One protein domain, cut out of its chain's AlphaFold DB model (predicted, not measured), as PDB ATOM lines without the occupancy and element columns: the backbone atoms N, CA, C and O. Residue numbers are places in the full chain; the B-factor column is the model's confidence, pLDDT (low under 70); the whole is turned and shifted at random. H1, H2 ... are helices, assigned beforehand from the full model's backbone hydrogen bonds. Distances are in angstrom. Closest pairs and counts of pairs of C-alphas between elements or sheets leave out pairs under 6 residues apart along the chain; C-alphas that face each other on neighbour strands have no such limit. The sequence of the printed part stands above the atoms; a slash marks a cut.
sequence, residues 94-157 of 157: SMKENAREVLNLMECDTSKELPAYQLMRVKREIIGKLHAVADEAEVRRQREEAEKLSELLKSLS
ATOM      1  N   SER A  94      38.031   8.323 -17.704       59.47
ATOM      2  CA  SER A  94      36.643   8.662 -17.983       59.47
ATOM      3  C   SER A  94      36.627   9.875 -18.912       59.47
ATOM      4  O   SER A  94      37.420  10.800 -18.747       59.47
ATOM      5  N   MET A  95      35.725   9.907 -19.891       60.00
ATOM      6  CA  MET A  95      35.643  10.981 -20.893       60.00
ATOM      7  C   MET A  95      35.614  12.393 -20.258       60.00
ATOM      8  O   MET A  95      36.056  13.367 -20.865       60.00
ATOM      9  N   LYS A  96      35.155  12.496 -18.999       64.88
ATOM     10  CA  LYS A  96      35.202  13.709 -18.167       64.88
ATOM     11  C   LYS A  96      36.606  14.108 -17.695       64.88
ATOM     12  O   LYS A  96      36.879  15.299 -17.598       64.88
ATOM     13  N   GLU A  97      37.465  13.153 -17.365       65.31
ATOM     14  CA  GLU A  97      38.852  13.397 -16.946       65.31
ATOM     15  C   GLU A  97      39.687  13.893 -18.123       65.31
ATOM     16  O   GLU A  97      40.327  14.933 -18.013       65.31
ATOM     17  N   ASN A  98      39.554  13.247 -19.284       67.44
ATOM     18  CA  ASN A  98      40.237  13.665 -20.509       67.44
ATOM     19  C   ASN A  98      39.805  15.084 -20.942       67.44
ATOM     20  O   ASN A  98      40.629  15.941 -21.245       67.44
ATOM     21  N   ALA A  99      38.504  15.391 -20.859       67.94
ATOM     22  CA  ALA A  99      38.011  16.740 -21.138       67.94
ATOM     23  C   ALA A  99      38.602  17.801 -20.189       67.94
ATOM     24  O   ALA A  99      38.903  18.910 -20.626       67.94
ATOM     25  N   ARG A 100      38.789  17.474 -18.904       70.38
ATOM     26  CA  ARG A 100      39.415  18.383 -17.929       70.38
ATOM     27  C   ARG A 100      40.904  18.568 -18.187       70.38
ATOM     28  O   ARG A 100      41.374  19.692 -18.084       70.38
ATOM     29  N   GLU A 101      41.625  17.511 -18.549       71.69
ATOM     30  CA  GLU A 101      43.043  17.604 -18.915       71.69
ATOM     31  C   GLU A 101      43.248  18.503 -20.136       71.69
ATOM     32  O   GLU A 101      44.070  19.414 -20.090       71.69
ATOM     33  N   VAL A 102      42.442  18.327 -21.187       70.50
ATOM     34  CA  VAL A 102      42.496  19.178 -22.387       70.50
ATOM     35  C   VAL A 102      42.144  20.635 -22.066       70.50
ATOM     36  O   VAL A 102      42.798  21.547 -22.567       70.50
ATOM     37  N   LEU A 103      41.139  20.877 -21.216       72.31
ATOM     38  CA  LEU A 103      40.765  22.233 -20.790       72.31
ATOM     39  C   LEU A 103      41.853  22.897 -19.936       72.31
ATOM     40  O   LEU A 103      42.147  24.072 -20.147       72.31
ATOM     41  N   ASN A 104      42.485  22.150 -19.029       74.19
ATOM     42  CA  ASN A 104      43.613  22.633 -18.233       74.19
ATOM     43  C   ASN A 104      44.832  22.947 -19.113       74.19
ATOM     44  O   ASN A 104      45.510  23.943 -18.883       74.19
ATOM     45  N   LEU A 105      45.088  22.141 -20.151       74.75
ATOM     46  CA  LEU A 105      46.166  22.378 -21.116       74.75
ATOM     47  C   LEU A 105      45.930  23.628 -21.982       74.75
ATOM     48  O   LEU A 105      46.873  24.186 -22.533       74.75
ATOM     49  N   MET A 106      44.676  24.072 -22.094       70.44
ATOM     50  CA  MET A 106      44.296  25.334 -22.737       70.44
ATOM     51  C   MET A 106      44.102  26.483 -21.735       70.44
ATOM     52  O   MET A 106      43.436  27.464 -22.066       70.44
ATOM     53  N   GLU A 107      44.638  26.349 -20.514       70.75
ATOM     54  CA  GLU A 107      44.572  27.353 -19.438       70.75
ATOM     55  C   GLU A 107      43.139  27.828 -19.122       70.75
ATOM     56  O   GLU A 107      42.913  28.943 -18.652       70.75
ATOM     57  N   CYS A 108      42.135  26.986 -19.383       66.19
ATOM     58  CA  CYS A 108      40.746  27.297 -19.070       66.19
ATOM     59  C   CYS A 108      40.439  26.906 -17.625       66.19
ATOM     60  O   CYS A 108      40.622  25.757 -17.227       66.19
ATOM     61  N   ASP A 109      39.925  27.858 -16.850       63.56
ATOM     62  CA  ASP A 109      39.578  27.665 -15.444       63.56
ATOM     63  C   ASP A 109      38.405  26.667 -15.313       63.56
ATOM     64  O   ASP A 109      37.243  26.997 -15.548       63.56
ATOM     65  N   THR A 110      38.704  25.406 -14.982       62.28
ATOM     66  CA  THR A 110      37.720  24.303 -14.899       62.28
ATOM     67  C   THR A 110      36.985  24.232 -13.554       62.28
ATOM     68  O   THR A 110      36.168  23.334 -13.335       62.28
ATOM     69  N   SER A 111      37.257  25.177 -12.645       60.91
ATOM     70  CA  SER A 111      36.714  25.221 -11.279       60.91
ATOM     71  C   SER A 111      35.235  25.630 -11.201       60.91
ATOM     72  O   SER A 111      34.576  25.370 -10.193       60.91
ATOM     73  N   LYS A 112      34.692  26.239 -12.263       60.66
ATOM     74  CA  LYS A 112      33.284  26.652 -12.389       60.66
ATOM     75  C   LYS A 112      32.705  26.129 -13.702       60.66
ATOM     76  O   LYS A 112      33.443  25.894 -14.656       60.66
ATOM     77  N   GLU A 113      31.387  25.943 -13.763       60.56
ATOM     78  CA  GLU A 113      30.717  25.620 -15.026       60.56
ATOM     79  C   GLU A 113      31.017  26.714 -16.060       60.56
ATOM     80  O   GLU A 113      30.645  27.877 -15.891       60.56
ATOM     81  N   LEU A 114      31.750  26.344 -17.112       65.38
ATOM     82  CA  LEU A 114      32.131  27.250 -18.190       65.38
ATOM     83  C   LEU A 114      30.869  27.703 -18.947       65.38
ATOM     84  O   LEU A 114      30.084  26.856 -19.386       65.38
ATOM     85  N   PRO A 115      30.668  29.013 -19.171       75.69
ATOM     86  CA  PRO A 115      29.605  29.513 -20.033       75.69
ATOM     87  C   PRO A 115      29.665  28.892 -21.437       75.69
ATOM     88  O   PRO A 115      30.742  28.738 -22.020       75.69
ATOM     89  N   ALA A 116      28.502  28.608 -22.031       74.81
ATOM     90  CA  ALA A 116      28.390  27.910 -23.319       74.81
ATOM     91  C   ALA A 116      29.205  28.555 -24.463       74.81
ATOM     92  O   ALA A 116      29.755  27.854 -25.313       74.81
ATOM     93  N   TYR A 117      29.338  29.887 -24.468       76.19
ATOM     94  CA  TYR A 117      30.145  30.603 -25.460       76.19
ATOM     95  C   TYR A 117      31.650  30.300 -25.342       76.19
ATOM     96  O   TYR A 117      32.323  30.115 -26.358       76.19
ATOM     97  N   GLN A 118      32.180  30.195 -24.118       75.88
ATOM     98  CA  GLN A 118      33.592  29.868 -23.888       75.88
ATOM     99  C   GLN A 118      33.891  28.428 -24.311       75.88
ATOM    100  O   GLN A 118      34.849  28.193 -25.041       75.88
ATOM    101  N   LEU A 119      33.004  27.486 -23.974       78.19
ATOM    102  CA  LEU A 119      33.069  26.100 -24.454       78.19
ATOM    103  C   LEU A 119      33.108  26.011 -25.983       78.19
ATOM    104  O   LEU A 119      33.880  25.236 -26.545       78.19
ATOM    105  N   MET A 120      32.299  26.816 -26.675       77.31
ATOM    106  CA  MET A 120      32.257  26.797 -28.137       77.31
ATOM    107  C   MET A 120      33.535  27.366 -28.766       77.31
ATOM    108  O   MET A 120      34.003  26.841 -29.780       77.31
ATOM    109  N   ARG A 121      34.136  28.391 -28.146       82.69
ATOM    110  CA  ARG A 121      35.435  28.946 -28.556       82.69
ATOM    111  C   ARG A 121      36.557  27.922 -28.384       82.69
ATOM    112  O   ARG A 121      37.287  27.668 -29.337       82.69
ATOM    113  N   VAL A 122      36.620  27.286 -27.218       82.25
ATOM    114  CA  VAL A 122      37.575  26.216 -26.893       82.25
ATOM    115  C   VAL A 122      37.426  25.046 -27.870       82.25
ATOM    116  O   VAL A 122      38.406  24.609 -28.463       82.25
ATOM    117  N   LYS A 123      36.196  24.577 -28.122       83.81
ATOM    118  CA  LYS A 123      35.931  23.508 -29.098       83.81
ATOM    119  C   LYS A 123      36.452  23.867 -30.491       83.81
ATOM    120  O   LYS A 123      37.053  23.023 -31.150       83.81
ATOM    121  N   ARG A 124      36.224  25.103 -30.949       85.56
ATOM    122  CA  ARG A 124      36.712  25.571 -32.255       85.56
ATOM    123  C   ARG A 124      38.240  25.611 -32.303       85.56
ATOM    124  O   ARG A 124      38.810  25.232 -33.319       85.56
ATOM    125  N   GLU A 125      38.888  26.031 -31.224       85.69
ATOM    126  CA  GLU A 125      40.348  26.074 -31.142       85.69
ATOM    127  C   GLU A 125      40.974  24.673 -31.154       85.69
ATOM    128  O   GLU A 125      41.922  24.438 -31.901       85.69
ATOM    129  N   ILE A 126      40.400  23.724 -30.407       85.38
ATOM    130  CA  ILE A 126      40.838  22.319 -30.408       85.38
ATOM    131  C   ILE A 126      40.730  21.730 -31.816       85.38
ATOM    132  O   ILE A 126      41.685  21.139 -32.308       85.38
ATOM    133  N   ILE A 127      39.588  21.925 -32.483       85.56
ATOM    134  CA  ILE A 127      39.375  21.447 -33.855       85.56
ATOM    135  C   ILE A 127      40.389  22.087 -34.815       85.56
ATOM    136  O   ILE A 127      40.961  21.390 -35.647       85.56
ATOM    137  N   GLY A 128      40.660  23.387 -34.674       86.81
ATOM    138  CA  GLY A 128      41.650  24.087 -35.495       86.81
ATOM    139  C   GLY A 128      43.066  23.526 -35.338       86.81
ATOM    140  O   GLY A 128      43.724  23.246 -36.337       86.81
ATOM    141  N   LYS A 129      43.520  23.301 -34.098       86.50
ATOM    142  CA  LYS A 129      44.837  22.696 -33.825       86.50
ATOM    143  C   LYS A 129      44.918  21.254 -34.329       86.50
ATOM    144  O   LYS A 129      45.947  20.859 -34.866       86.50
ATOM    145  N   LEU A 130      43.832  20.487 -34.206       85.00
ATOM    146  CA  LEU A 130      43.753  19.118 -34.719       85.00
ATOM    147  C   LEU A 130      43.928  19.077 -36.244       85.00
ATOM    148  O   LEU A 130      44.707  18.270 -36.740       85.00
ATOM    149  N   HIS A 131      43.238  19.959 -36.973       88.00
ATOM    150  CA  HIS A 131      43.374  20.047 -38.428       88.00
ATOM    151  C   HIS A 131      44.786  20.454 -38.850       88.00
ATOM    152  O   HIS A 131      45.346  19.809 -39.724       88.00
ATOM    153  N   ALA A 132      45.399  21.433 -38.179       88.38
ATOM    154  CA  ALA A 132      46.772  21.835 -38.489       88.38
ATOM    155  C   ALA A 132      47.772  20.672 -38.344       88.38
ATOM    156  O   ALA A 132      48.614  20.460 -39.212       88.38
ATOM    157  N   VAL A 133      47.649  19.879 -37.273       86.31
ATOM    158  CA  VAL A 133      48.500  18.696 -37.062       86.31
ATOM    159  C   VAL A 133      48.210  17.601 -38.094       86.31
ATOM    160  O   VAL A 133      49.140  16.946 -38.563       86.31
ATOM    161  N   ALA A 134      46.940  17.396 -38.456       85.00
ATOM    162  CA  ALA A 134      46.556  16.426 -39.477       85.00
ATOM    163  C   ALA A 134      47.138  16.792 -40.852       85.00
ATOM    164  O   ALA A 134      47.738  15.934 -41.501       85.00
ATOM    165  N   ASP A 135      47.045  18.063 -41.241       89.75
ATOM    166  CA  ASP A 135      47.587  18.570 -42.502       89.75
ATOM    167  C   ASP A 135      49.119  18.429 -42.542       89.75
ATOM    168  O   ASP A 135      49.680  17.958 -43.530       89.75
ATOM    169  N   GLU A 136      49.822  18.764 -41.453       87.62
ATOM    170  CA  GLU A 136      51.277  18.571 -41.370       87.62
ATOM    171  C   GLU A 136      51.685  17.097 -41.491       87.62
ATOM    172  O   GLU A 136      52.671  16.774 -42.162       87.62
ATOM    173  N   ALA A 137      50.944  16.194 -40.846       86.62
ATOM    174  CA  ALA A 137      51.201  14.762 -40.920       86.62
ATOM    175  C   ALA A 137      50.964  14.220 -42.338       86.62
ATOM    176  O   ALA A 137      51.764  13.425 -42.838       86.62
ATOM    177  N   GLU A 138      49.909  14.679 -43.010       86.81
ATOM    178  CA  GLU A 138      49.609  14.297 -44.387       86.81
ATOM    179  C   GLU A 138      50.680  14.801 -45.363       86.81
ATOM    180  O   GLU A 138      51.176  14.027 -46.184       86.81
ATOM    181  N   VAL A 139      51.140  16.047 -45.207       86.12
ATOM    182  CA  VAL A 139      52.247  16.602 -46.004       86.12
ATOM    183  C   VAL A 139      53.540  15.803 -45.807       86.12
ATOM    184  O   VAL A 139      54.253  15.542 -46.779       86.12
ATOM    185  N   ARG A 140      53.857  15.380 -44.575       88.44
ATOM    186  CA  ARG A 140      55.025  14.517 -44.317       88.44
ATOM    187  C   ARG A 140      54.891  13.166 -45.012       88.44
ATOM    188  O   ARG A 140      55.834  12.742 -45.674       88.44
ATOM    189  N   ARG A 141      53.716  12.536 -44.937       89.50
ATOM    190  CA  ARG A 141      53.453  11.253 -45.602       89.50
ATOM    191  C   ARG A 141      53.621  11.357 -47.118       89.50
ATOM    192  O   ARG A 141      54.282  10.519 -47.721       89.50
ATOM    193  N   GLN A 142      53.077  12.413 -47.721       87.38
ATOM    194  CA  GLN A 142      53.213  12.666 -49.157       87.38
ATOM    195  C   GLN A 142      54.673  12.902 -49.568       87.38
ATOM    196  O   GLN A 142      55.092  12.428 -50.623       87.38
ATOM    197  N   ARG A 143      55.474  13.587 -48.737       90.06
ATOM    198  CA  ARG A 143      56.918  13.739 -48.981       90.06
ATOM    199  C   ARG A 143      57.656  12.406 -48.940       90.06
ATOM    200  O   ARG A 143      58.424  12.131 -49.854       90.06
ATOM    201  N   GLU A 144      57.396  11.571 -47.938       90.94
ATOM    202  CA  GLU A 144      58.013  10.241 -47.838       90.94
ATOM    203  C   GLU A 144      57.625   9.331 -49.016       90.94
ATOM    204  O   GLU A 144      58.453   8.579 -49.529       90.94
ATOM    205  N   GLU A 145      56.370   9.394 -49.472       90.31
ATOM    206  CA  GLU A 145      55.908   8.667 -50.661       90.31
ATOM    207  C   GLU A 145      56.605   9.167 -51.941       90.31
ATOM    208  O   GLU A 145      57.031   8.356 -52.768       90.31
ATOM    209  N   ALA A 146      56.782  10.484 -52.087       88.56
ATOM    210  CA  ALA A 146      57.493  11.082 -53.215       88.56
ATOM    211  C   ALA A 146      58.993  10.736 -53.219       88.56
ATOM    212  O   ALA A 146      59.549  10.430 -54.277       88.56
ATOM    213  N   GLU A 147      59.645  10.735 -52.054       89.75
ATOM    214  CA  GLU A 147      61.048  10.330 -51.915       89.75
ATOM    215  C   GLU A 147      61.240   8.861 -52.307       89.75
ATOM    216  O   GLU A 147      62.086   8.573 -53.157       89.75
ATOM    217  N   LYS A 148      60.384   7.953 -51.818       90.88
ATOM    218  CA  LYS A 148      60.401   6.529 -52.206       90.88
ATOM    219  C   LYS A 148      60.212   6.328 -53.709       90.88
ATOM    220  O   LYS A 148      60.930   5.539 -54.318       90.88
ATOM    221  N   LEU A 149      59.273   7.048 -54.327       88.44
ATOM    222  CA  LEU A 149      59.076   7.012 -55.780       88.44
ATOM    223  C   LEU A 149      60.316   7.505 -56.534       88.44
ATOM    224  O   LEU A 149      60.696   6.917 -57.546       88.44
ATOM    225  N   SER A 150      60.973   8.554 -56.033       90.19
ATOM    226  CA  SER A 150      62.195   9.087 -56.640       90.19
ATOM    227  C   SER A 150      63.376   8.113 -56.548       90.19
ATOM    228  O   SER A 150      64.147   8.000 -57.502       90.19
ATOM    229  N   GLU A 151      63.510   7.379 -55.440       90.81
ATOM    230  CA  GLU A 151      64.540   6.352 -55.260       90.81
ATOM    231  C   GLU A 151      64.297   5.149 -56.169       90.81
ATOM    232  O   GLU A 151      65.224   4.685 -56.834       90.81
ATOM    233  N   LEU A 152      63.045   4.694 -56.274       88.38
ATOM    234  CA  LEU A 152      62.668   3.624 -57.195       88.38
ATOM    235  C   LEU A 152      62.976   4.005 -58.649       88.38
ATOM    236  O   LEU A 152      63.581   3.212 -59.366       88.38
ATOM    237  N   LEU A 153      62.648   5.234 -59.065       87.12
ATOM    238  CA  LEU A 153      62.960   5.733 -60.410       87.12
ATOM    239  C   LEU A 153      64.467   5.800 -60.679       87.12
ATOM    240  O   LEU A 153      64.898   5.420 -61.763       87.12
ATOM    241  N   LYS A 154      65.272   6.229 -59.699       86.88
ATOM    242  CA  LYS A 154      66.741   6.243 -59.816       86.88
ATOM    243  C   LYS A 154      67.348   4.844 -59.880       86.88
ATOM    244  O   LYS A 154      68.374   4.675 -60.519       86.88
ATOM    245  N   SER A 155      66.747   3.853 -59.222       82.94
ATOM    246  CA  SER A 155      67.226   2.462 -59.285       82.94
ATOM    247  C   SER A 155      66.866   1.737 -60.588       82.94
ATOM    248  O   SER A 155      67.451   0.701 -60.890       82.94
ATOM    249  N   LEU A 156      65.905   2.272 -61.348       75.25
ATOM    250  CA  LEU A 156      65.464   1.741 -62.640       75.25
ATOM    251  C   LEU A 156      66.189   2.369 -63.846       75.25
ATOM    252  O   LEU A 156      66.027   1.854 -64.953       75.25
ATOM    253  N   SER A 157      66.948   3.457 -63.652       56.31
ATOM    254  CA  SER A 157      67.797   4.084 -64.683       56.31
ATOM    255  C   SER A 157      69.247   3.641 -64.555       56.31
ATOM    256  O   SER A 157      69.858   3.331 -65.598       56.31
TER     257      SER A 157
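Overview. This is residues 94 to 157 of the 157 residues of an uncharacterized protein of Leishmania guyanensis (UniProt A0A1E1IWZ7). One long helix, H2, makes the length of the domain, and a short helix, H1, stands crosswise near its first end, joined to it by a loop. Residues 127 to 157, of which 127 to 156 belong to H2, stick out free. The 64 printed residues, with two named helices in the order H1, H2 and no named strand, are all helix in class. The whole is extended, with a radius of gyration of the C-alphas of 20.2 A and spans of 67 by 23 by 16 A.

Arrangement. H2, residues 116 to 156, and H1, residues 95 to 105, are close but not clearly touching; their closest C-alphas, of Val 122 and Leu 103, are 8.0 A apart. Their lines are about perpendicular, at 86 degrees. In both, every O i to N i+4 pair is within hydrogen-bond range.

Along the chain. H2 runs 60.0 A from C-alpha 116 at (28.390, 27.910, -23.319) to C-alpha 156 at (65.464, 1.741, -62.640). H1 spans 15.5 A from C-alpha 95 at (35.643, 10.981, -20.893).

Size, cuts and confidence. The farthest C-alphas, of Lys 112 and Ser 157, are 66.6 A apart. The printed part has no cut, and the ten-residue link is short. Residues 94 to 99, 108 to 114 and 157 have pLDDT under 70.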